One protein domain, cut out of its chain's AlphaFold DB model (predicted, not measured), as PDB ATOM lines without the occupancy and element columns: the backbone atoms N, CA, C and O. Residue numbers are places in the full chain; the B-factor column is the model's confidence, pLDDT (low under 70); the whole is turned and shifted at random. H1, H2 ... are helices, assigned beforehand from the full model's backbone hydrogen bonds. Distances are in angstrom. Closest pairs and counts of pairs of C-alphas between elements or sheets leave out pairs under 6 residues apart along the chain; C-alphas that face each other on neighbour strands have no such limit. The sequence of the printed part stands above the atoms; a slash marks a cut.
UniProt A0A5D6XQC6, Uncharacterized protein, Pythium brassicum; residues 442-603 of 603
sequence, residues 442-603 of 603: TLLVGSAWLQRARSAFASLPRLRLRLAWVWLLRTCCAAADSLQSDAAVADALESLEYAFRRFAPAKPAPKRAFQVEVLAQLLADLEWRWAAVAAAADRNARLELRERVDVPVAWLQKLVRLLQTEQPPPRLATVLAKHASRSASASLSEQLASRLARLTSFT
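AT A GLANCE: This is residues 442 to 603 of the 603 residues of an uncharacterized protein of Pythium brassicum (UniProt A0A5D6XQC6). Six helices, H1, H3, H4, H5, H6 and H8, lie side by side in an up-and-down bundle, each running against the one before it in the chain. The long H5 and H6 form the middle, with H3, H4 and H1 on one side and H8 on the other; short H2 is at the edge, and H7 is off one end, touching no helix. The printed part has 162 residues with eight named helices, H1 to H8 in order, and no named strand: the class is all helix. It is compact, with a radius of gyration of the C-alphas of 17.0 A and spans of 49 by 40 by 22 A.

HOW THE PARTS SIT: H5, residues 508 to 535, and H6, residues 539 to 565, form a helical hairpin; they touch at a shallow tilt of 12 degrees, the C-alphas of Ala 534 and Arg 542 closest at 6.1 A. H8, residues 588 to 601, touches H6 with residues 588 to 593 alone, opposite ways at a shallow tilt of 7 degrees; the closest C-alphas, of Val 560 and Ser 589, are 6.2 A apart. H3, residues 461 to 478, touches residues 518 to 529 of H5 alone, running the same way at a shallow tilt of 28 degrees, with the C-alphas of Arg 462 and Val 518 closest at 6.4 A. H3 and H4, residues 483 to 502, form another helical hairpin, with the C-alphas of Leu 465 and Leu 496 closest at 6.6 A. H1, residues 443 to 452, touches H4 the same way at a shallow tilt of 29 degrees; the C-alphas of Ser 447 and Ala 492 are closest at 4.6 A. H2, residues 454 to 458, touches residues 495 to 499 of H4 alone, the C-alphas of Arg 454 and Ala 499 closest at 6.3 A. H7, residues 570 to 580, is apart from H5, H6 and H8. Every O i to N i+4 pair is within hydrogen-bond range in H1, H3 and H5, against 15 of 16 in H4, 20 of 23 in H6, 5 of 7 in H7, 9 of 10 in H8 and 0 of 1 in H2, where 2 of 2 O i to N i+3 pairs are.

IN THESE COORDINATES: H5 is 40.5 A long from C-alpha 508 at (-26.167, 53.227, 92.538) to C-alpha 535 at (-13.320, 19.019, 75.075). H6, 39.2 A, has a kink of 35 degrees near residue 548. H4 is 29.0 A, H3 25.7 A and H8 19.9 A long. H1 begins at C-alpha 443, (-35.713, 21.854, 85.263).

THE WHOLE: The C-alphas farthest apart, of Ser 482 and Lys 578, are 49.9 A apart. The printed part has no cut, and no link is long. Residues 535 to 540 and 578 to 584 stand free. The model's mean pLDDT over the printed part is 77.7; it is under 70 at residues 477 to 485, 535 to 547, 567 to 586 and 600 to 603.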
ATOM      1  N   THR A 442     -34.802  18.124  88.335       85.06
ATOM      2  CA  THR A 442     -35.219  18.433  86.959       85.06
ATOM      3  C   THR A 442     -35.449  19.938  86.799       85.06
ATOM      4  O   THR A 442     -35.649  20.648  87.787       85.06
ATOM      5  N   LEU A 443     -35.471  20.434  85.555       85.31
ATOM      6  CA  LEU A 443     -35.713  21.854  85.263       85.31
ATOM      7  C   LEU A 443     -36.990  22.385  85.932       85.31
ATOM      8  O   LEU A 443     -36.947  23.441  86.555       85.31
ATOM      9  N   LEU A 444     -38.088  21.624  85.883       86.50
ATOM     10  CA  LEU A 444     -39.368  21.988  86.509       86.50
ATOM     11  C   LEU A 444     -39.277  22.080  88.038       86.50
ATOM     12  O   LEU A 444     -39.796  23.012  88.649       86.50
ATOM     13  N   VAL A 445     -38.621  21.108  88.679       88.12
ATOM     14  CA  VAL A 445     -38.498  21.080  90.144       88.12
ATOM     15  C   VAL A 445     -37.585  22.206  90.623       88.12
ATOM     16  O   VAL A 445     -37.913  22.903  91.589       88.12
ATOM     17  N   GLY A 446     -36.463  22.416  89.933       89.62
ATOM     18  CA  GLY A 446     -35.519  23.473  90.268       89.62
ATOM     19  C   GLY A 446     -36.078  24.872  90.008       89.62
ATOM     20  O   GLY A 446     -35.928  25.738  90.868       89.62
ATOM     21  N   SER A 447     -36.802  25.099  88.904       90.06
ATOM     22  CA  SER A 447     -37.448  26.395  88.632       90.06
ATOM     23  C   SER A 447     -38.511  26.728  89.685       90.06
ATOM     24  O   SER A 447     -38.504  27.827  90.249       90.06
ATOM     25  N   ALA A 448     -39.350  25.757  90.062       90.31
ATOM     26  CA  ALA A 448     -40.341  25.919  91.126       90.31
ATOM     27  C   ALA A 448     -39.696  26.156  92.503       90.31
ATOM     28  O   ALA A 448     -40.250  26.863  93.353       90.31
ATOM     29  N   TRP A 449     -38.526  25.566  92.766       92.56
ATOM     30  CA  TRP A 449     -37.754  25.886  93.966       92.56
ATOM     31  C   TRP A 449     -37.213  27.318  93.916       92.56
ATOM     32  O   TRP A 449     -37.418  28.057  94.877       92.56
ATOM     33  N   LEU A 450     -36.611  27.748  92.801       92.50
ATOM     34  CA  LEU A 450     -36.073  29.106  92.635       92.50
ATOM     35  C   LEU A 450     -37.142  30.181  92.853       92.50
ATOM     36  O   LEU A 450     -36.864  31.191  93.500       92.50
ATOM     37  N   GLN A 451     -38.365  29.954  92.374       90.38
ATOM     38  CA  GLN A 451     -39.495  30.859  92.598       90.38
ATOM     39  C   GLN A 451     -39.863  30.979  94.087       90.38
ATOM     40  O   GLN A 451     -40.094  32.087  94.577       90.38
ATOM     41  N   ARG A 452     -39.875  29.861  94.826       91.88
ATOM     42  CA  ARG A 452     -40.194  29.836  96.267       91.88
ATOM     43  C   ARG A 452     -39.051  30.353  97.139       91.88
ATOM     44  O   ARG A 452     -39.295  31.013  98.145       91.88
ATOM     45  N   ALA A 453     -37.808  30.093  96.744       89.38
ATOM     46  CA  ALA A 453     -36.605  30.397  97.511       89.38
ATOM     47  C   ALA A 453     -36.016  31.789  97.219       89.38
ATOM     48  O   ALA A 453     -34.896  32.080  97.639       89.38
ATOM     49  N   ARG A 454     -36.751  32.683  96.538       88.88
ATOM     50  CA  ARG A 454     -36.270  34.033  96.179       88.88
ATOM     51  C   ARG A 454     -35.695  34.797  97.373       88.88
ATOM     52  O   ARG A 454     -34.670  35.447  97.226       88.88
ATOM     53  N   SER A 455     -36.296  34.701  98.558       88.94
ATOM     54  CA  SER A 455     -35.797  35.373  99.769       88.94
ATOM     55  C   SER A 455     -34.433  34.858 100.248       88.94
ATOM     56  O   SER A 455     -33.680  35.626 100.842       88.94
ATOM     57  N   ALA A 456     -34.074  33.605  99.956       88.06
ATOM     58  CA  ALA A 456     -32.812  33.005 100.390       88.06
ATOM     59  C   ALA A 456     -31.588  33.702  99.763       88.06
ATOM     60  O   ALA A 456     -30.530  33.792 100.391       88.06
ATOM     61  N   PHE A 457     -31.761  34.286  98.570       89.75
ATOM     62  CA  PHE A 457     -30.755  35.094  97.871       89.75
ATOM     63  C   PHE A 457     -30.387  36.394  98.604       89.75
ATOM     64  O   PHE A 457     -29.367  36.993  98.273       89.75
ATOM     65  N   ALA A 458     -31.147  36.811  99.628       87.50
ATOM     66  CA  ALA A 458     -30.749  37.909 100.512       87.50
ATOM     67  C   ALA A 458     -29.409  37.631 101.211       87.50
ATOM     68  O   ALA A 458     -28.635  38.553 101.468       87.50
ATOM     69  N   SER A 459     -29.125  36.354 101.487       88.06
ATOM     70  CA  SER A 459     -27.841  35.892 102.007       88.06
ATOM     71  C   SER A 459     -26.937  35.440 100.859       88.06
ATOM     72  O   SER A 459     -27.326  34.605 100.044       88.06
ATOM     73  N   LEU A 460     -25.714  35.979 100.798       89.38
ATOM     74  CA  LEU A 460     -24.700  35.610  99.798       89.38
ATOM     75  C   LEU A 460     -25.229  35.618  98.341       89.38
ATOM     76  O   LEU A 460     -25.054  34.630  97.619       89.38
ATOM     77  N   PRO A 461     -25.833  36.730  97.865       91.19
ATOM     78  CA  PRO A 461     -26.517  36.786  96.570       91.19
ATOM     79  C   PRO A 461     -25.634  36.346  95.399       91.19
ATOM     80  O   PRO A 461     -26.089  35.602  94.538       91.19
ATOM     81  N   ARG A 462     -24.351  36.742  95.384       90.75
ATOM     82  CA  ARG A 462     -23.411  36.366  94.312       90.75
ATOM     83  C   ARG A 462     -23.207  34.854  94.221       90.75
ATOM     84  O   ARG A 462     -23.225  34.309  93.125       90.75
ATOM     85  N   LEU A 463     -23.027  34.181  95.361       91.25
ATOM     86  CA  LEU A 463     -22.792  32.737  95.399       91.25
ATOM     87  C   LEU A 463     -24.048  31.961  95.005       91.25
ATOM     88  O   LEU A 463     -23.961  31.053  94.184       91.25
ATOM     89  N   ARG A 464     -25.213  32.325  95.559       92.94
ATOM     90  CA  ARG A 464     -26.474  31.634  95.249       92.94
ATOM     91  C   ARG A 464     -26.889  31.837  93.787       92.94
ATOM     92  O   ARG A 464     -27.304  30.874  93.150       92.94
ATOM     93  N   LEU A 465     -26.703  33.041  93.227       93.56
ATOM     94  CA  LEU A 465     -26.887  33.297  91.789       93.56
ATOM     95  C   LEU A 465     -25.945  32.439  90.942       93.56
ATOM     96  O   LEU A 465     -26.393  31.826  89.979       93.56
ATOM     97  N   ARG A 466     -24.666  32.350  91.326       93.44
ATOM     98  CA  ARG A 466     -23.679  31.519  90.627       93.44
ATOM     99  C   ARG A 466     -24.047  30.031  90.658       93.44
ATOM    100  O   ARG A 466     -24.018  29.385  89.622       93.44
ATOM    101  N   LEU A 467     -24.435  29.489  91.815       93.69
ATOM    102  CA  LEU A 467     -24.858  28.085  91.951       93.69
ATOM    103  C   LEU A 467     -26.092  27.768  91.105       93.69
ATOM    104  O   LEU A 467     -26.108  26.768  90.394       93.69
ATOM    105  N   ALA A 468     -27.108  28.629  91.156       94.25
ATOM    106  CA  ALA A 468     -28.314  28.455  90.359       94.25
ATOM    107  C   ALA A 468     -28.039  28.592  88.850       94.25
ATOM    108  O   ALA A 468     -28.627  27.868  88.053       94.25
ATOM    109  N   TRP A 469     -27.101  29.456  88.456       93.56
ATOM    110  CA  TRP A 469     -26.630  29.553  87.074       93.56
ATOM    111  C   TRP A 469     -25.906  28.289  86.603       93.56
ATOM    112  O   TRP A 469     -26.260  27.738  85.565       93.56
ATOM    113  N   VAL A 470     -24.937  27.785  87.375       91.62
ATOM    114  CA  VAL A 470     -24.210  26.546  87.040       91.62
ATOM    115  C   VAL A 470     -25.168  25.354  86.969       91.62
ATOM    116  O   VAL A 470     -25.051  24.532  86.060       91.62
ATOM    117  N   TRP A 471     -26.149  25.281  87.876       92.06
ATOM    118  CA  TRP A 471     -27.225  24.289  87.807       92.06
ATOM    119  C   TRP A 471     -27.990  24.391  86.490       92.06
ATOM    120  O   TRP A 471     -28.077  23.390  85.781       92.06
ATOM    121  N   LEU A 472     -28.470  25.588  86.136       90.25
ATOM    122  CA  LEU A 472     -29.237  25.806  84.915       90.25
ATOM    123  C   LEU A 472     -28.439  25.366  83.683       90.25
ATOM    124  O   LEU A 472     -28.928  24.541  82.913       90.25
ATOM    125  N   LEU A 473     -27.191  25.832  83.550       86.50
ATOM    126  CA  LEU A 473     -26.301  25.450  82.450       86.50
ATOM    127  C   LEU A 473     -26.136  23.931  82.362       86.50
ATOM    128  O   LEU A 473     -26.303  23.355  81.289       86.50
ATOM    129  N   ARG A 474     -25.866  23.264  83.491       82.75
ATOM    130  CA  ARG A 474     -25.739  21.802  83.553       82.75
ATOM    131  C   ARG A 474     -27.025  21.101  83.120       82.75
ATOM    132  O   ARG A 474     -26.959  20.155  82.341       82.75
ATOM    133  N   THR A 475     -28.178  21.534  83.621       82.00
ATOM    134  CA  THR A 475     -29.468  20.905  83.306       82.00
ATOM    135  C   THR A 475     -29.898  21.130  81.865       82.00
ATOM    136  O   THR A 475     -30.429  20.204  81.260       82.00
ATOM    137  N   CYS A 476     -29.597  22.292  81.276       77.88
ATOM    138  CA  CYS A 476     -29.824  22.535  79.854       77.88
ATOM    139  C   CYS A 476     -29.013  21.567  78.980       77.88
ATOM    140  O   CYS A 476     -29.536  21.097  77.979       77.88
ATOM    141  N   CYS A 477     -27.783  21.216  79.387       68.75
ATOM    142  CA  CYS A 477     -26.951  20.229  78.681       68.75
ATOM    143  C   CYS A 477     -27.459  18.785  78.814       68.75
ATOM    144  O   CYS A 477     -27.086  17.942  78.014       68.75
ATOM    145  N   ALA A 478     -28.190  18.470  79.886       67.12
ATOM    146  CA  ALA A 478     -28.573  17.099  80.232       67.12
ATOM    147  C   ALA A 478     -30.035  16.767  79.893       67.12
ATOM    148  O   ALA A 478     -30.431  15.603  79.941       67.12
ATOM    149  N   ALA A 479     -30.867  17.773  79.619       61.22
ATOM    150  CA  ALA A 479     -32.265  17.564  79.282       61.22
ATOM    151  C   ALA A 479     -32.366  16.957  77.874       61.22
ATOM    152  O   ALA A 479     -31.880  17.552  76.927       61.22
ATOM    153  N   ALA A 480     -33.013  15.801  77.720       53.88
ATOM    154  CA  ALA A 480     -33.073  15.120  76.426       53.88
ATOM    155  C   ALA A 480     -34.123  15.716  75.468       53.88
ATOM    156  O   ALA A 480     -33.801  15.866  74.309       53.88
ATOM    157  N   ASP A 481     -35.306  16.178  75.904       50.50
ATOM    158  CA  ASP A 481     -36.331  16.786  75.017       50.50
ATOM    159  C   ASP A 481     -37.509  17.410  75.810       50.50
ATOM    160  O   ASP A 481     -37.850  16.905  76.883       50.50
ATOM    161  N   SER A 482     -38.129  18.490  75.284       55.41
ATOM    162  CA  SER A 482     -39.567  18.896  75.380       55.41
ATOM    163  C   SER A 482     -39.809  20.424  75.437       55.41
ATOM    164  O   SER A 482     -39.058  21.156  76.067       55.41
ATOM    165  N   LEU A 483     -40.951  20.897  74.907       52.66
ATOM    166  CA  LEU A 483     -41.490  22.270  75.080       52.66
ATOM    167  C   LEU A 483     -41.670  22.692  76.556       52.66
ATOM    168  O   LEU A 483     -41.664  23.878  76.881       52.66
ATOM    169  N   GLN A 484     -41.845  21.728  77.468       56.72
ATOM    170  CA  GLN A 484     -41.935  21.984  78.912       56.72
ATOM    171  C   GLN A 484     -40.579  22.380  79.518       56.72
ATOM    172  O   GLN A 484     -40.538  23.044  80.555       56.72
ATOM    173  N   SER A 485     -39.476  22.014  78.856       68.75
ATOM    174  CA  SER A 485     -38.120  22.434  79.207       68.75
ATOM    175  C   SER A 485     -37.943  23.944  79.024       68.75
ATOM    176  O   SER A 485     -37.390  24.599  79.903       68.75
ATOM    177  N   ASP A 486     -38.480  24.522  77.946       75.31
ATOM    178  CA  ASP A 486     -38.276  25.940  77.613       75.31
ATOM    179  C   ASP A 486     -38.994  26.882  78.585       75.31
ATOM    180  O   ASP A 486     -38.414  27.866  79.046       75.31
ATOM    181  N   ALA A 487     -40.233  26.551  78.965       81.50
ATOM    182  CA  ALA A 487     -40.976  27.307  79.975       81.50
ATOM    183  C   ALA A 487     -40.270  27.266  81.342       81.50
ATOM    184  O   ALA A 487     -40.123  28.294  82.000       81.50
ATOM    185  N   ALA A 488     -39.756  26.099  81.744       83.56
ATOM    186  CA  ALA A 488     -39.021  25.950  82.997       83.56
ATOM    187  C   ALA A 488     -37.685  26.715  82.997       83.56
ATOM    188  O   ALA A 488     -37.303  27.295  84.017       83.56
ATOM    189  N   VAL A 489     -36.985  26.746  81.856       86.31
ATOM    190  CA  VAL A 489     -35.776  27.561  81.665       86.31
ATOM    191  C   VAL A 489     -36.116  29.047  81.774       86.31
ATOM    192  O   VAL A 489     -35.429  29.770  82.498       86.31
ATOM    193  N   ALA A 490     -37.190  29.506  81.127       87.25
ATOM    194  CA  ALA A 490     -37.651  30.889  81.234       87.25
ATOM    195  C   ALA A 490     -37.991  31.263  82.689       87.25
ATOM    196  O   ALA A 490     -37.463  32.248  83.202       87.25
ATOM    197  N   ASP A 491     -38.760  30.431  83.395       89.44
ATOM    198  CA  ASP A 491     -39.119  30.627  84.807       89.44
ATOM    199  C   ASP A 491     -37.895  30.706  85.734       89.44
ATOM    200  O   ASP A 491     -37.848  31.502  86.690       89.44
ATOM    201  N   ALA A 492     -36.891  29.863  85.473       90.38
ATOM    202  CA  ALA A 492     -35.626  29.883  86.194       90.38
ATOM    203  C   ALA A 492     -34.876  31.198  85.937       90.38
ATOM    204  O   ALA A 492     -34.469  31.867  86.891       90.38
ATOM    205  N   LEU A 493     -34.747  31.611  84.673       91.94
ATOM    206  CA  LEU A 493     -34.085  32.856  84.273       91.94
ATOM    207  C   LEU A 493     -34.800  34.104  84.804       91.94
ATOM    208  O   LEU A 493     -34.140  35.048  85.239       91.94
ATOM    209  N   GLU A 494     -36.132  34.113  84.850       91.50
ATOM    210  CA  GLU A 494     -36.912  35.185  85.478       91.50
ATOM    211  C   GLU A 494     -36.665  35.263  86.985       91.50
ATOM    212  O   GLU A 494     -36.538  36.350  87.555       91.50
ATOM    213  N   SER A 495     -36.556  34.113  87.653       92.00
ATOM    214  CA  SER A 495     -36.255  34.063  89.086       92.00
ATOM    215  C   SER A 495     -34.824  34.517  89.385       92.00
ATOM    216  O   SER A 495     -34.603  35.234  90.367       92.00
ATOM    217  N   LEU A 496     -33.868  34.180  88.515       93.06
ATOM    218  CA  LEU A 496     -32.504  34.705  88.564       93.06
ATOM    219  C   LEU A 496     -32.471  36.216  88.317       93.06
ATOM    220  O   LEU A 496     -31.812  36.935  89.066       93.06
ATOM    221  N   GLU A 497     -33.214  36.719  87.329       93.06
ATOM    222  CA  GLU A 497     -33.337  38.153  87.038       93.06
ATOM    223  C   GLU A 497     -33.953  38.910  88.221       93.06
ATOM    224  O   GLU A 497     -33.456  39.974  88.609       93.06
ATOM    225  N   TYR A 498     -34.989  38.346  88.848       92.56
ATOM    226  CA  TYR A 498     -35.583  38.896  90.063       92.56
ATOM    227  C   TYR A 498     -34.546  39.005  91.182       92.56
ATOM    228  O   TYR A 498     -34.375  40.083  91.754       92.56
ATOM    229  N   ALA A 499     -33.835  37.915  91.483       90.69
ATOM    230  CA  ALA A 499     -32.836  37.902  92.547       90.69
ATOM    231  C   ALA A 499     -31.676  38.871  92.251       90.69
ATOM    232  O   ALA A 499     -31.283  39.650  93.122       90.69
ATOM    233  N   PHE A 500     -31.194  38.888  91.006       91.44
ATOM    234  CA  PHE A 500     -30.167  39.808  90.516       91.44
ATOM    235  C   PHE A 500     -30.548  41.277  90.728       91.44
ATOM    236  O   PHE A 500     -29.716  42.068  91.169       91.44
ATOM    237  N   ARG A 501     -31.806  41.652  90.462       89.69
ATOM    238  CA  ARG A 501     -32.287  43.030  90.657       89.69
ATOM    239  C   ARG A 501     -32.587  43.360  92.115       89.69
ATOM    240  O   ARG A 501     -32.249  44.449  92.572       89.69
ATOM    241  N   ARG A 502     -33.251  42.450  92.833       91.62
ATOM    242  CA  ARG A 502     -33.786  42.694  94.181       91.62
ATOM    243  C   ARG A 502     -32.702  42.723  95.253       91.62
ATOM    244  O   ARG A 502     -32.815  43.523  96.177       91.62
ATOM    245  N   PHE A 503     -31.688  41.865  95.140       91.19
ATOM    246  CA  PHE A 503     -30.628  41.720  96.148       91.19
ATOM    247  C   PHE A 503     -29.325  42.426  95.768       91.19
ATOM    248  O   PHE A 503     -28.309  42.269  96.446       91.19
ATOM    249  N   ALA A 504     -29.347  43.236  94.707       89.00
ATOM    250  CA  ALA A 504     -28.267  44.169  94.444       89.00
ATOM    251  C   ALA A 504     -28.227  45.270  95.528       89.00
ATOM    252  O   ALA A 504     -29.267  45.641  96.080       89.00
ATOM    253  N   PRO A 505     -27.042  45.832  95.834       87.12
ATOM    254  CA  PRO A 505     -26.921  46.952  96.763       87.12
ATOM    255  C   PRO A 505     -27.847  48.122  96.400       87.12
ATOM    256  O   PRO A 505     -27.993  48.465  95.232       87.12
ATOM    257  N   ALA A 506     -28.422  48.794  97.403       85.88
ATOM    258  CA  ALA A 506     -29.375  49.887  97.171       85.88
ATOM    259  C   ALA A 506     -28.735  51.150  96.560       85.88
ATOM    260  O   ALA A 506     -29.395  51.917  95.863       85.88
ATOM    261  N   LYS A 507     -27.445  51.394  96.828       85.62
ATOM    262  CA  LYS A 507     -26.733  52.583  96.337       85.62
ATOM    263  C   LYS A 507     -26.296  52.387  94.871       85.62
ATOM    264  O   LYS A 507     -25.727  51.339  94.575       85.62
ATOM    265  N   PRO A 508     -26.429  53.391  93.976       82.94
ATOM    266  CA  PRO A 508     -26.167  53.227  92.538       82.94
ATOM    267  C   PRO A 508     -24.761  52.724  92.178       82.94
ATOM    268  O   PRO A 508     -24.618  51.791  91.395       82.94
ATOM    269  N   ALA A 509     -23.713  53.302  92.772       80.44
ATOM    270  CA  ALA A 509     -22.332  52.911  92.480       80.44
ATOM    271  C   ALA A 509     -22.019  51.444  92.864       80.44
ATOM    272  O   ALA A 509     -21.582  50.689  91.993       80.44
ATOM    273  N   PRO A 510     -22.279  50.979  94.105       85.19
ATOM    274  CA  PRO A 510     -22.079  49.571  94.448       85.19
ATOM    275  C   PRO A 510     -23.099  48.635  93.781       85.19
ATOM    276  O   PRO A 510     -22.758  47.476  93.558       85.19
ATOM    277  N   LYS A 511     -24.302  49.110  93.412       88.06
ATOM    278  CA  LYS A 511     -25.263  48.346  92.592       88.06
ATOM    279  C   LYS A 511     -24.645  47.985  91.245       88.06
ATOM    280  O   LYS A 511     -24.579  46.810  90.902       88.06
ATOM    281  N   ARG A 512     -24.113  48.984  90.535       85.19
ATOM    282  CA  ARG A 512     -23.478  48.794  89.227       85.19
ATOM    283  C   ARG A 512     -22.263  47.879  89.317       85.19
ATOM    284  O   ARG A 512     -22.152  46.950  88.527       85.19
ATOM    285  N   ALA A 513     -21.385  48.102  90.298       85.56
ATOM    286  CA  ALA A 513     -20.233  47.231  90.517       85.56
ATOM    287  C   ALA A 513     -20.671  45.780  90.774       85.56
ATOM    288  O   ALA A 513     -20.135  44.861  90.171       85.56
ATOM    289  N   PHE A 514     -21.697  45.567  91.606       89.81
ATOM    290  CA  PHE A 514     -22.282  44.245  91.819       89.81
ATOM    291  C   PHE A 514     -22.833  43.625  90.528       89.81
ATOM    292  O   PHE A 514     -22.554  42.460  90.264       89.81
ATOM    293  N   GLN A 515     -23.585  44.383  89.727       90.75
ATOM    294  CA  GLN A 515     -24.189  43.890  88.488       90.75
ATOM    295  C   GLN A 515     -23.128  43.494  87.454       90.75
ATOM    296  O   GLN A 515     -23.212  42.405  86.893       90.75
ATOM    297  N   VAL A 516     -22.114  44.342  87.244       90.06
ATOM    298  CA  VAL A 516     -20.982  44.064  86.343       90.06
ATOM    299  C   VAL A 516     -20.245  42.799  86.780       90.06
ATOM    300  O   VAL A 516     -20.017  41.908  85.970       90.06
ATOM    301  N   GLU A 517     -19.917  42.701  88.067       89.88
ATOM    302  CA  GLU A 517     -19.189  41.571  88.649       89.88
ATOM    303  C   GLU A 517     -19.949  40.249  88.518       89.88
ATOM    304  O   GLU A 517     -19.361  39.230  88.158       89.88
ATOM    305  N   VAL A 518     -21.259  40.256  88.789       92.50
ATOM    306  CA  VAL A 518     -22.096  39.065  88.622       92.50
ATOM    307  C   VAL A 518     -22.133  38.665  87.154       92.50
ATOM    308  O   VAL A 518     -21.816  37.524  86.851       92.50
ATOM    309  N   LEU A 519     -22.441  39.586  86.237       93.31
ATOM    310  CA  LEU A 519     -22.528  39.265  84.809       93.31
ATOM    311  C   LEU A 519     -21.198  38.757  84.238       93.31
ATOM    312  O   LEU A 519     -21.199  37.785  83.487       93.31
ATOM    313  N   ALA A 520     -20.071  39.350  84.639       91.88
ATOM    314  CA  ALA A 520     -18.744  38.861  84.278       91.88
ATOM    315  C   ALA A 520     -18.492  37.433  84.798       91.88
ATOM    316  O   ALA A 520     -17.963  36.601  84.068       91.88
ATOM    317  N   GLN A 521     -18.907  37.125  86.034       91.62
ATOM    318  CA  GLN A 521     -18.792  35.776  86.596       91.62
ATOM    319  C   GLN A 521     -19.671  34.761  85.849       91.62
ATOM    320  O   GLN A 521     -19.197  33.666  85.561       91.62
ATOM    321  N   LEU A 522     -20.921  35.114  85.526       92.94
ATOM    322  CA  LEU A 522     -21.833  34.227  84.790       92.94
ATOM    323  C   LEU A 522     -21.311  33.932  83.378       92.94
ATOM    324  O   LEU A 522     -21.399  32.794  82.920       92.94
ATOM    325  N   LEU A 523     -20.732  34.941  82.719       91.81
ATOM    326  CA  LEU A 523     -20.078  34.785  81.422       91.81
ATOM    327  C   LEU A 523     -18.869  33.848  81.520       91.81
ATOM    328  O   LEU A 523     -18.799  32.889  80.764       91.81
ATOM    329  N   ALA A 524     -17.971  34.057  82.485       89.38
ATOM    330  CA  ALA A 524     -16.814  33.180  82.677       89.38
ATOM    331  C   ALA A 524     -17.216  31.716  82.965       89.38
ATOM    332  O   ALA A 524     -16.576  30.787  82.471       89.38
ATOM    333  N   ASP A 525     -18.289  31.496  83.735       89.94
ATOM    334  CA  ASP A 525     -18.811  30.150  84.013       89.94
ATOM    335  C   ASP A 525     -19.413  29.497  82.754       89.94
ATOM    336  O   ASP A 525     -19.240  28.296  82.541       89.94
ATOM    337  N   LEU A 526     -20.076  30.288  81.899       88.31
ATOM    338  CA  LEU A 526     -20.590  29.832  80.606       88.31
ATOM    339  C   LEU A 526     -19.450  29.403  79.671       88.31
ATOM    340  O   LEU A 526     -19.506  28.316  79.102       88.31
ATOM    341  N   GLU A 527     -18.411  30.228  79.541       86.25
ATOM    342  CA  GLU A 527     -17.241  29.942  78.701       86.25
ATOM    343  C   GLU A 527     -16.511  28.679  79.151       86.25
ATOM    344  O   GLU A 527     -16.143  27.835  78.334       86.25
ATOM    345  N   TRP A 528     -16.331  28.526  80.464       85.94
ATOM    346  CA  TRP A 528     -15.723  27.330  81.028       85.94
ATOM    347  C   TRP A 528     -16.548  26.078  80.718       85.94
ATOM    348  O   TRP A 528     -15.991  25.073  80.276       85.94
ATOM    349  N   ARG A 529     -17.874  26.139  80.903       81.62
ATOM    350  CA  ARG A 529     -18.759  25.004  80.619       81.62
ATOM    351  C   ARG A 529     -18.754  24.655  79.132       81.62
ATOM    352  O   ARG A 529     -18.699  23.476  78.789       81.62
ATOM    353  N   TRP A 530     -18.767  25.666  78.265       79.06
ATOM    354  CA  TRP A 530     -18.647  25.491  76.821       79.06
ATOM    355  C   TRP A 530     -17.347  24.770  76.455       79.06
ATOM    356  O   TRP A 530     -17.384  23.753  75.768       79.06
ATOM    357  N   ALA A 531     -16.212  25.231  76.987       79.25
ATOM    358  CA  ALA A 531     -14.915  24.594  76.769       79.25
ATOM    359  C   ALA A 531     -14.878  23.144  77.288       79.25
ATOM    360  O   ALA A 531     -14.360  22.264  76.604       79.25
ATOM    361  N   ALA A 532     -15.472  22.872  78.454       77.38
ATOM    362  CA  ALA A 532     -15.532  21.530  79.034       77.38
ATOM    363  C   ALA A 532     -16.345  20.546  78.171       77.38
ATOM    364  O   ALA A 532     -15.943  19.395  78.002       77.38
ATOM    365  N   VAL A 533     -17.469  20.989  77.597       72.94
ATOM    366  CA  VAL A 533     -18.277  20.165  76.680       72.94
ATOM    367  C   VAL A 533     -17.608  20.038  75.311       72.94
ATOM    368  O   VAL A 533     -17.599  18.952  74.740       72.94
ATOM    369  N   ALA A 534     -16.991  21.104  74.795       70.38
ATOM    370  CA  ALA A 534     -16.223  21.052  73.554       70.38
ATOM    371  C   ALA A 534     -15.033  20.081  73.658       70.38
ATOM    372  O   ALA A 534     -14.726  19.381  72.696       70.38
ATOM    373  N   ALA A 535     -14.394  19.978  74.825       68.56
ATOM    374  CA  ALA A 535     -13.320  19.019  75.075       68.56
ATOM    375  C   ALA A 535     -13.817  17.563  75.166       68.56
ATOM    376  O   ALA A 535     -13.075  16.641  74.821       68.56
ATOM    377  N   ALA A 536     -15.070  17.330  75.570       64.06
ATOM    378  CA  ALA A 536     -15.676  16.007  75.493       64.06
ATOM    379  C   ALA A 536     -15.867  15.631  74.010       64.06
ATOM    380  O   ALA A 536     -16.455  16.373  73.222       64.06
ATOM    381  N   ALA A 537     -15.318  14.494  73.584       55.53
ATOM    382  CA  ALA A 537     -15.273  14.059  72.181       55.53
ATOM    383  C   ALA A 537     -16.647  13.702  71.564       55.53
ATOM    384  O   ALA A 537     -16.705  13.191  70.446       55.53
ATOM    385  N   ASP A 538     -17.750  13.952  72.271       66.88
ATOM    386  CA  ASP A 538     -19.101  13.646  71.819       66.88
ATOM    387  C   ASP A 538     -19.670  14.789  70.964       66.88
ATOM    388  O   ASP A 538     -19.991  15.877  71.445       66.88
ATOM    389  N   ARG A 539     -19.794  14.532  69.658       67.31
ATOM    390  CA  ARG A 539     -20.334  15.482  68.680       67.31
ATOM    391  C   ARG A 539     -21.799  15.837  68.952       67.31
ATOM    392  O   ARG A 539     -22.184  16.970  68.669       67.31
ATOM    393  N   ASN A 540     -22.592  14.914  69.496       65.56
ATOM    394  CA  ASN A 540     -24.013  15.151  69.762       65.56
ATOM    395  C   ASN A 540     -24.186  16.077  70.968       65.56
ATOM    396  O   ASN A 540     -24.883  17.081  70.860       65.56
ATOM    397  N   ALA A 541     -23.424  15.845  72.042       64.06
ATOM    398  CA  ALA A 541     -23.391  16.739  73.200       64.06
ATOM    399  C   ALA A 541     -22.981  18.182  72.835       64.06
ATOM    400  O   ALA A 541     -23.477  19.138  73.429       64.06
ATOM    401  N   ARG A 542     -22.101  18.368  71.837       66.19
ATOM    402  CA  ARG A 542     -21.718  19.703  71.335       66.19
ATOM    403  C   ARG A 542     -22.841  20.400  70.563       66.19
ATOM    404  O   ARG A 542     -23.007  21.609  70.710       66.19
ATOM    405  N   LEU A 543     -23.582  19.666  69.730       66.50
ATOM    406  CA  LEU A 543     -24.712  20.212  68.968       66.50
ATOM    407  C   LEU A 543     -25.882  20.565  69.895       66.50
ATOM    408  O   LEU A 543     -26.394  21.679  69.821       66.50
ATOM    409  N   GLU A 544     -26.217  19.680  70.833       65.56
ATOM    410  CA  GLU A 544     -27.260  19.920  71.838       65.56
ATOM    411  C   GLU A 544     -26.915  21.098  72.757       65.56
ATOM    412  O   GLU A 544     -27.775  21.927  73.061       65.56
ATOM    413  N   LEU A 545     -25.646  21.227  73.163       65.56
ATOM    414  CA  LEU A 545     -25.180  22.390  73.917       65.56
ATOM    415  C   LEU A 545     -25.385  23.683  73.124       65.56
ATOM    416  O   LEU A 545     -25.859  24.668  73.682       65.56
ATOM    417  N   ARG A 546     -25.040  23.687  71.833       66.06
ATOM    418  CA  ARG A 546     -25.156  24.871  70.975       66.06
ATOM    419  C   ARG A 546     -26.600  25.345  70.859       66.06
ATOM    420  O   ARG A 546     -26.848  26.522  71.071       66.06
ATOM    421  N   GLU A 547     -27.536  24.437  70.602       67.31
ATOM    422  CA  GLU A 547     -28.958  24.781  70.467       67.31
ATOM    423  C   GLU A 547     -29.572  25.279  71.785       67.31
ATOM    424  O   GLU A 547     -30.453  26.137  71.788       67.31
ATOM    425  N   ARG A 548     -29.098  24.775  72.931       70.38
ATOM    426  CA  ARG A 548     -29.723  25.043  74.240       70.38
ATOM    427  C   ARG A 548     -29.069  26.166  75.036       70.38
ATOM    428  O   ARG A 548     -29.679  26.693  75.968       70.38
ATOM    429  N   VAL A 549     -27.842  26.550  74.691       73.56
ATOM    430  CA  VAL A 549     -27.129  27.680  75.308       73.56
ATOM    431  C   VAL A 549     -27.608  29.030  74.763       73.56
ATOM    432  O   VAL A 549     -27.456  30.042  75.452       73.56
ATOM    433  N   ASP A 550     -28.274  29.054  73.607       77.44
ATOM    434  CA  ASP A 550     -28.813  30.276  72.999       77.44
ATOM    435  C   ASP A 550     -29.761  31.040  73.935       77.44
ATOM    436  O   ASP A 550     -29.702  32.269  74.011       77.44
ATOM    437  N   VAL A 551     -30.588  30.338  74.717       81.31
ATOM    438  CA  VAL A 551     -31.522  30.969  75.666       81.31
ATOM    439  C   VAL A 551     -30.778  31.639  76.842       81.31
ATOM    440  O   VAL A 551     -30.973  32.842  77.058       81.31
ATOM    441  N   PRO A 552     -29.874  30.949  77.575       82.31
ATOM    442  CA  PRO A 552     -28.966  31.586  78.534       82.31
ATOM    443  C   PRO A 552     -28.151  32.754  77.951       82.31
ATOM    444  O   PRO A 552     -27.987  33.783  78.614       82.31
ATOM    445  N   VAL A 553     -27.666  32.630  76.713       85.62
ATOM    446  CA  VAL A 553     -26.901  33.678  76.020       85.62
ATOM    447  C   VAL A 553     -27.764  34.905  75.736       85.62
ATOM    448  O   VAL A 553     -27.370  36.026  76.073       85.62
ATOM    449  N   ALA A 554     -28.957  34.716  75.174       85.25
ATOM    450  CA  ALA A 554     -29.905  35.794  74.912       85.25
ATOM    451  C   ALA A 554     -30.304  36.514  76.209       85.25
ATOM    452  O   ALA A 554     -30.421  37.742  76.240       85.25
ATOM    453  N   TRP A 555     -30.448  35.772  77.310       89.31
ATOM    454  CA  TRP A 555     -30.710  36.349  78.625       89.31
ATOM    455  C   TRP A 555     -29.535  37.182  79.162       89.31
ATOM    456  O   TRP A 555     -29.752  38.297  79.644       89.31
ATOM    457  N   LEU A 556     -28.287  36.721  79.020       89.50
ATOM    458  CA  LEU A 556     -27.110  37.529  79.372       89.50
ATOM    459  C   LEU A 556     -27.040  38.816  78.540       89.50
ATOM    460  O   LEU A 556     -26.822  39.897  79.093       89.50
ATOM    461  N   GLN A 557     -27.298  38.729  77.231       90.00
ATOM    462  CA  GLN A 557     -27.366  39.898  76.349       90.00
ATOM    463  C   GLN A 557     -28.467  40.874  76.781       90.00
ATOM    464  O   GLN A 557     -28.232  42.084  76.836       90.00
ATOM    465  N   LYS A 558     -29.650  40.367  77.154       90.94
ATOM    466  CA  LYS A 558     -30.742  41.172  77.723       90.94
ATOM    467  C   LYS A 558     -30.279  41.918  78.977       90.94
ATOM    468  O   LYS A 558     -30.499  43.126  79.072       90.94
ATOM    469  N   LEU A 559     -29.622  41.243  79.924       89.81
ATOM    470  CA  LEU A 559     -29.142  41.881  81.155       89.81
ATOM    471  C   LEU A 559     -28.051  42.929  80.906       89.81
ATOM    472  O   LEU A 559     -28.065  43.974  81.556       89.81
ATOM    473  N   VAL A 560     -27.143  42.701  79.954       88.25
ATOM    474  CA  VAL A 560     -26.120  43.696  79.591       88.25
ATOM    475  C   VAL A 560     -26.738  44.925  78.924       88.25
ATOM    476  O   VAL A 560     -26.375  46.046  79.284       88.25
ATOM    477  N   ARG A 561     -27.727  44.758  78.037       86.56
ATOM    478  CA  ARG A 561     -28.476  45.893  77.463       86.56
ATOM    479  C   ARG A 561     -29.180  46.710  78.546       86.56
ATOM    480  O   ARG A 561     -29.119  47.935  78.527       86.56
ATOM    481  N   LEU A 562     -29.790  46.045  79.526       83.69
ATOM    482  CA  LEU A 562     -30.404  46.709  80.681       83.69
ATOM    483  C   LEU A 562     -29.374  47.454  81.543       83.69
ATOM    484  O   LEU A 562     -29.645  48.543  82.036       83.69
ATOM    485  N   LEU A 563     -28.175  46.896  81.712       84.31
ATOM    486  CA  LEU A 563     -27.095  47.565  82.436       84.31
ATOM    487  C   LEU A 563     -26.598  48.825  81.705       84.31
ATOM    488  O   LEU A 563     -26.168  49.778  82.354       84.31
ATOM    489  N   GLN A 564     -26.640  48.844  80.370       79.81
ATOM    490  CA  GLN A 564     -26.276  50.019  79.572       79.81
ATOM    491  C   GLN A 564     -27.311  51.144  79.672       79.81
ATOM    492  O   GLN A 564     -26.926  52.313  79.665       79.81
ATOM    493  N   THR A 565     -28.601  50.809  79.769       78.06
ATOM    494  CA  THR A 565     -29.671  51.809  79.915       78.06
ATOM    495  C   THR A 565     -29.719  52.411  81.324       78.06
ATOM    496  O   THR A 565     -30.124  53.564  81.482       78.06
ATOM    497  N   GLU A 566     -29.239  51.695  82.346       71.06
ATOM    498  CA  GLU A 566     -28.984  52.242  83.686       71.06
ATOM    499  C   GLU A 566     -27.722  53.156  83.659       71.06
ATOM    500  O   GLU A 566     -26.577  52.691  83.691       71.06
ATOM    501  N   GLN A 567     -27.917  54.484  83.565       55.22
ATOM    502  CA  GLN A 567     -26.852  55.490  83.354       55.22
ATOM    503  C   GLN A 567     -25.611  55.331  84.270       55.22
ATOM    504  O   GLN A 567     -25.742  55.085  85.474       55.22
ATOM    505  N   PRO A 568     -24.381  55.534  83.749       55.16
ATOM    506  CA  PRO A 568     -23.186  55.619  84.584       55.16
ATOM    507  C   PRO A 568     -23.145  56.928  85.392       55.16
ATOM    508  O   PRO A 568     -23.471  57.988  84.860       55.16
ATOM    509  N   PRO A 569     -22.679  56.910  86.657       50.16
ATOM    510  CA  PRO A 569     -22.388  58.142  87.378       50.16
ATOM    511  C   PRO A 569     -21.235  58.917  86.697       50.16
ATOM    512  O   PRO A 569     -20.217  58.314  86.334       50.16
ATOM    513  N   PRO A 570     -21.329  60.257  86.580       47.16
ATOM    514  CA  PRO A 570     -20.482  61.074  85.695       47.16
ATOM    515  C   PRO A 570     -18.983  61.107  86.052       47.16
ATOM    516  O   PRO A 570     -18.158  61.431  85.202       47.16
ATOM    517  N   ARG A 571     -18.597  60.742  87.285       44.22
ATOM    518  CA  ARG A 571     -17.194  60.792  87.757       44.22
ATOM    519  C   ARG A 571     -16.356  59.553  87.416       44.22
ATOM    520  O   ARG A 571     -15.144  59.664  87.284       44.22
ATOM    521  N   LEU A 572     -16.979  58.382  87.266       42.94
ATOM    522  CA  LEU A 572     -16.292  57.157  86.817       42.94
ATOM    523  C   LEU A 572     -16.172  57.122  85.292       42.94
ATOM    524  O   LEU A 572     -15.175  56.638  84.770       42.94
ATOM    525  N   ALA A 573     -17.146  57.708  84.593       47.16
ATOM    526  CA  ALA A 573     -17.125  57.848  83.144       47.16
ATOM    527  C   ALA A 573     -15.914  58.655  82.658       47.16
ATOM    528  O   ALA A 573     -15.340  58.297  81.649       47.16
ATOM    529  N   THR A 574     -15.468  59.685  83.379       43.38
ATOM    530  CA  THR A 574     -14.344  60.541  82.954       43.38
ATOM    531  C   THR A 574     -12.977  59.864  83.095       43.38
ATOM    532  O   THR A 574     -12.131  60.008  82.216       43.38
ATOM    533  N   VAL A 575     -12.755  59.095  84.168       48.16
ATOM    534  CA  VAL A 575     -11.504  58.335  84.362       48.16
ATOM    535  C   VAL A 575     -11.464  57.115  83.442       48.16
ATOM    536  O   VAL A 575     -10.447  56.866  82.803       48.16
ATOM    537  N   LEU A 576     -12.583  56.393  83.320       48.19
ATOM    538  CA  LEU A 576     -12.684  55.240  82.427       48.19
ATOM    539  C   LEU A 576     -12.685  55.656  80.953       48.19
ATOM    540  O   LEU A 576     -12.056  54.970  80.168       48.19
ATOM    541  N   ALA A 577     -13.286  56.789  80.570       47.41
ATOM    542  CA  ALA A 577     -13.238  57.295  79.192       47.41
ATOM    543  C   ALA A 577     -11.832  57.734  78.780       47.41
ATOM    544  O   ALA A 577     -11.466  57.539  77.631       47.41
ATOM    545  N   LYS A 578     -11.019  58.270  79.702       47.09
ATOM    546  CA  LYS A 578      -9.627  58.655  79.410       47.09
ATOM    547  C   LYS A 578      -8.709  57.450  79.144       47.09
ATOM    548  O   LYS A 578      -7.699  57.598  78.467       47.09
ATOM    549  N   HIS A 579      -9.049  56.278  79.685       44.56
ATOM    550  CA  HIS A 579      -8.348  55.020  79.403       44.56
ATOM    551  C   HIS A 579      -8.999  54.240  78.254       44.56
ATOM    552  O   HIS A 579      -8.294  53.689  77.417       44.56
ATOM    553  N   ALA A 580     -10.329  54.264  78.158       42.88
ATOM    554  CA  ALA A 580     -11.077  53.655  77.070       42.88
ATOM    555  C   ALA A 580     -10.863  54.378  75.737       42.88
ATOM    556  O   ALA A 580     -10.964  53.722  74.719       42.88
ATOM    557  N   SER A 581     -10.507  55.670  75.709       41.25
ATOM    558  CA  SER A 581     -10.258  56.437  74.474       41.25
ATOM    559  C   SER A 581      -9.057  55.956  73.650       41.25
ATOM    560  O   SER A 581      -8.814  56.505  72.581       41.25
ATOM    561  N   ARG A 582      -8.278  54.981  74.140       47.91
ATOM    562  CA  ARG A 582      -7.212  54.306  73.374       47.91
ATOM    563  C   ARG A 582      -7.694  53.077  72.604       47.91
ATOM    564  O   ARG A 582      -6.995  52.619  71.715       47.91
ATOM    565  N   SER A 583      -8.867  52.552  72.940       43.81
ATOM    566  CA  SER A 583      -9.567  51.518  72.179       43.81
ATOM    567  C   SER A 583     -10.804  52.162  71.565       43.81
ATOM    568  O   SER A 583     -11.488  52.902  72.267       43.81
ATOM    569  N   ALA A 584     -11.161  51.900  70.309       44.03
ATOM    570  CA  ALA A 584     -12.513  52.221  69.842       44.03
ATOM    571  C   ALA A 584     -13.504  51.648  70.875       44.03
ATOM    572  O   ALA A 584     -13.519  50.434  71.085       44.03
ATOM    573  N   SER A 585     -14.200  52.501  71.645       53.84
ATOM    574  CA  SER A 585     -14.854  52.054  72.880       53.84
ATOM    575  C   SER A 585     -16.123  51.287  72.528       53.84
ATOM    576  O   SER A 585     -17.224  51.841  72.536       53.84
ATOM    577  N   ALA A 586     -15.948  50.012  72.188       60.69
ATOM    578  CA  ALA A 586     -17.036  49.116  71.873       60.69
ATOM    579  C   ALA A 586     -18.028  49.143  73.035       60.69
ATOM    580  O   ALA A 586     -17.637  49.054  74.212       60.69
ATOM    581  N   SER A 587     -19.309  49.306  72.721       80.25
ATOM    582  CA  SER A 587     -20.350  49.322  73.743       80.25
ATOM    583  C   SER A 587     -20.304  48.015  74.556       80.25
ATOM    584  O   SER A 587     -19.868  46.980  74.061       80.25
ATOM    585  N   LEU A 588     -20.738  48.009  75.825       82.50
ATOM    586  CA  LEU A 588     -20.778  46.769  76.631       82.50
ATOM    587  C   LEU A 588     -21.478  45.600  75.902       82.50
ATOM    588  O   LEU A 588     -21.058  44.453  76.039       82.50
ATOM    589  N   SER A 589     -22.513  45.899  75.110       83.00
ATOM    590  CA  SER A 589     -23.181  44.927  74.236       83.00
ATOM    591  C   SER A 589     -22.289  44.429  73.096       83.00
ATOM    592  O   SER A 589     -22.303  43.235  72.823       83.00
ATOM    593  N   GLU A 590     -21.499  45.292  72.455       84.62
ATOM    594  CA  GLU A 590     -20.523  44.888  71.428       84.62
ATOM    595  C   GLU A 590     -19.383  44.053  72.014       84.62
ATOM    596  O   GLU A 590     -19.016  43.038  71.431       84.62
ATOM    597  N   GLN A 591     -18.867  44.423  73.193       84.81
ATOM    598  CA  GLN A 591     -17.859  43.631  73.909       84.81
ATOM    599  C   GLN A 591     -18.376  42.213  74.176       84.81
ATOM    600  O   GLN A 591     -17.708  41.234  73.847       84.81
ATOM    601  N   LEU A 592     -19.594  42.110  74.725       85.69
ATOM    602  CA  LEU A 592     -20.241  40.828  74.981       85.69
ATOM    603  C   LEU A 592     -20.481  40.051  73.678       85.69
ATOM    604  O   LEU A 592     -20.183  38.864  73.624       85.69
ATOM    605  N   ALA A 593     -21.006  40.698  72.635       84.75
ATOM    606  CA  ALA A 593     -21.279  40.051  71.354       84.75
ATOM    607  C   ALA A 593     -19.997  39.511  70.704       84.75
ATOM    608  O   ALA A 593     -19.982  38.365  70.267       84.75
ATOM    609  N   SER A 594     -18.913  40.292  70.710       84.12
ATOM    610  CA  SER A 594     -17.598  39.867  70.215       84.12
ATOM    611  C   SER A 594     -17.058  38.674  71.004       84.12
ATOM    612  O   SER A 594     -16.620  37.686  70.416       84.12
ATOM    613  N   ARG A 595     -17.142  38.718  72.339       85.94
ATOM    614  CA  ARG A 595     -16.675  37.629  73.206       85.94
ATOM    615  C   ARG A 595     -17.488  36.346  73.023       85.94
ATOM    616  O   ARG A 595     -16.906  35.274  72.901       85.94
ATOM    617  N   LEU A 596     -18.811  36.450  72.929       84.38
ATOM    618  CA  LEU A 596     -19.687  35.308  72.655       84.38
ATOM    619  C   LEU A 596     -19.493  34.746  71.240       84.38
ATOM    620  O   LEU A 596     -19.545  33.534  71.065       84.38
ATOM    621  N   ALA A 597     -19.232  35.596  70.243       79.94
ATOM    622  CA  ALA A 597     -18.943  35.150  68.883       79.94
ATOM    623  C   ALA A 597     -17.680  34.276  68.817       79.94
ATOM    624  O   ALA A 597     -17.639  33.332  68.037       79.94
ATOM    625  N   ARG A 598     -16.682  34.515  69.683       74.12
ATOM    626  CA  ARG A 598     -15.509  33.627  69.793       74.12
ATOM    627  C   ARG A 598     -15.886  32.219  70.247       74.12
ATOM    628  O   ARG A 598     -15.304  31.251  69.774       74.12
ATOM    629  N   LEU A 599     -16.872  32.080  71.135       70.06
ATOM    630  CA  LEU A 599     -17.330  30.763  71.592       70.06
ATOM    631  C   LEU A 599     -17.969  29.960  70.461       70.06
ATOM    632  O   LEU A 599     -17.807  28.743  70.406       70.06
ATOM    633  N   THR A 600     -18.667  30.639  69.549       62.84
ATOM    634  CA  THR A 600     -19.326  30.004  68.405       62.84
ATOM    635  C   THR A 600     -18.411  29.836  67.192       62.84
ATOM    636  O   THR A 600     -18.727  29.009  66.339       62.84
ATOM    637  N   SER A 601     -17.294  30.576  67.118       55.09
ATOM    638  CA  SER A 601     -16.296  30.485  66.041       55.09
ATOM    639  C   SER A 601     -15.167  29.482  66.302       55.09
ATOM    640  O   SER A 601     -14.470  29.126  65.361       55.09
ATOM    641  N   PHE A 602     -14.962  29.031  67.547       44.41
ATOM    642  CA  PHE A 602     -14.060  27.917  67.899       44.41
ATOM    643  C   PHE A 602     -14.715  26.555  67.573       44.41
ATOM    644  O   PHE A 602     -14.922  25.697  68.434       44.41
ATOM    645  N   THR A 603     -15.076  26.389  66.302       39.44
ATOM    646  CA  THR A 603     -15.459  25.138  65.627       39.44
ATOM    647  C   THR A 603     -14.550  24.951  64.434       39.44
ATOM    648  O   THR A 603     -14.249  23.787  64.108       39.44
TER     649      THR A 603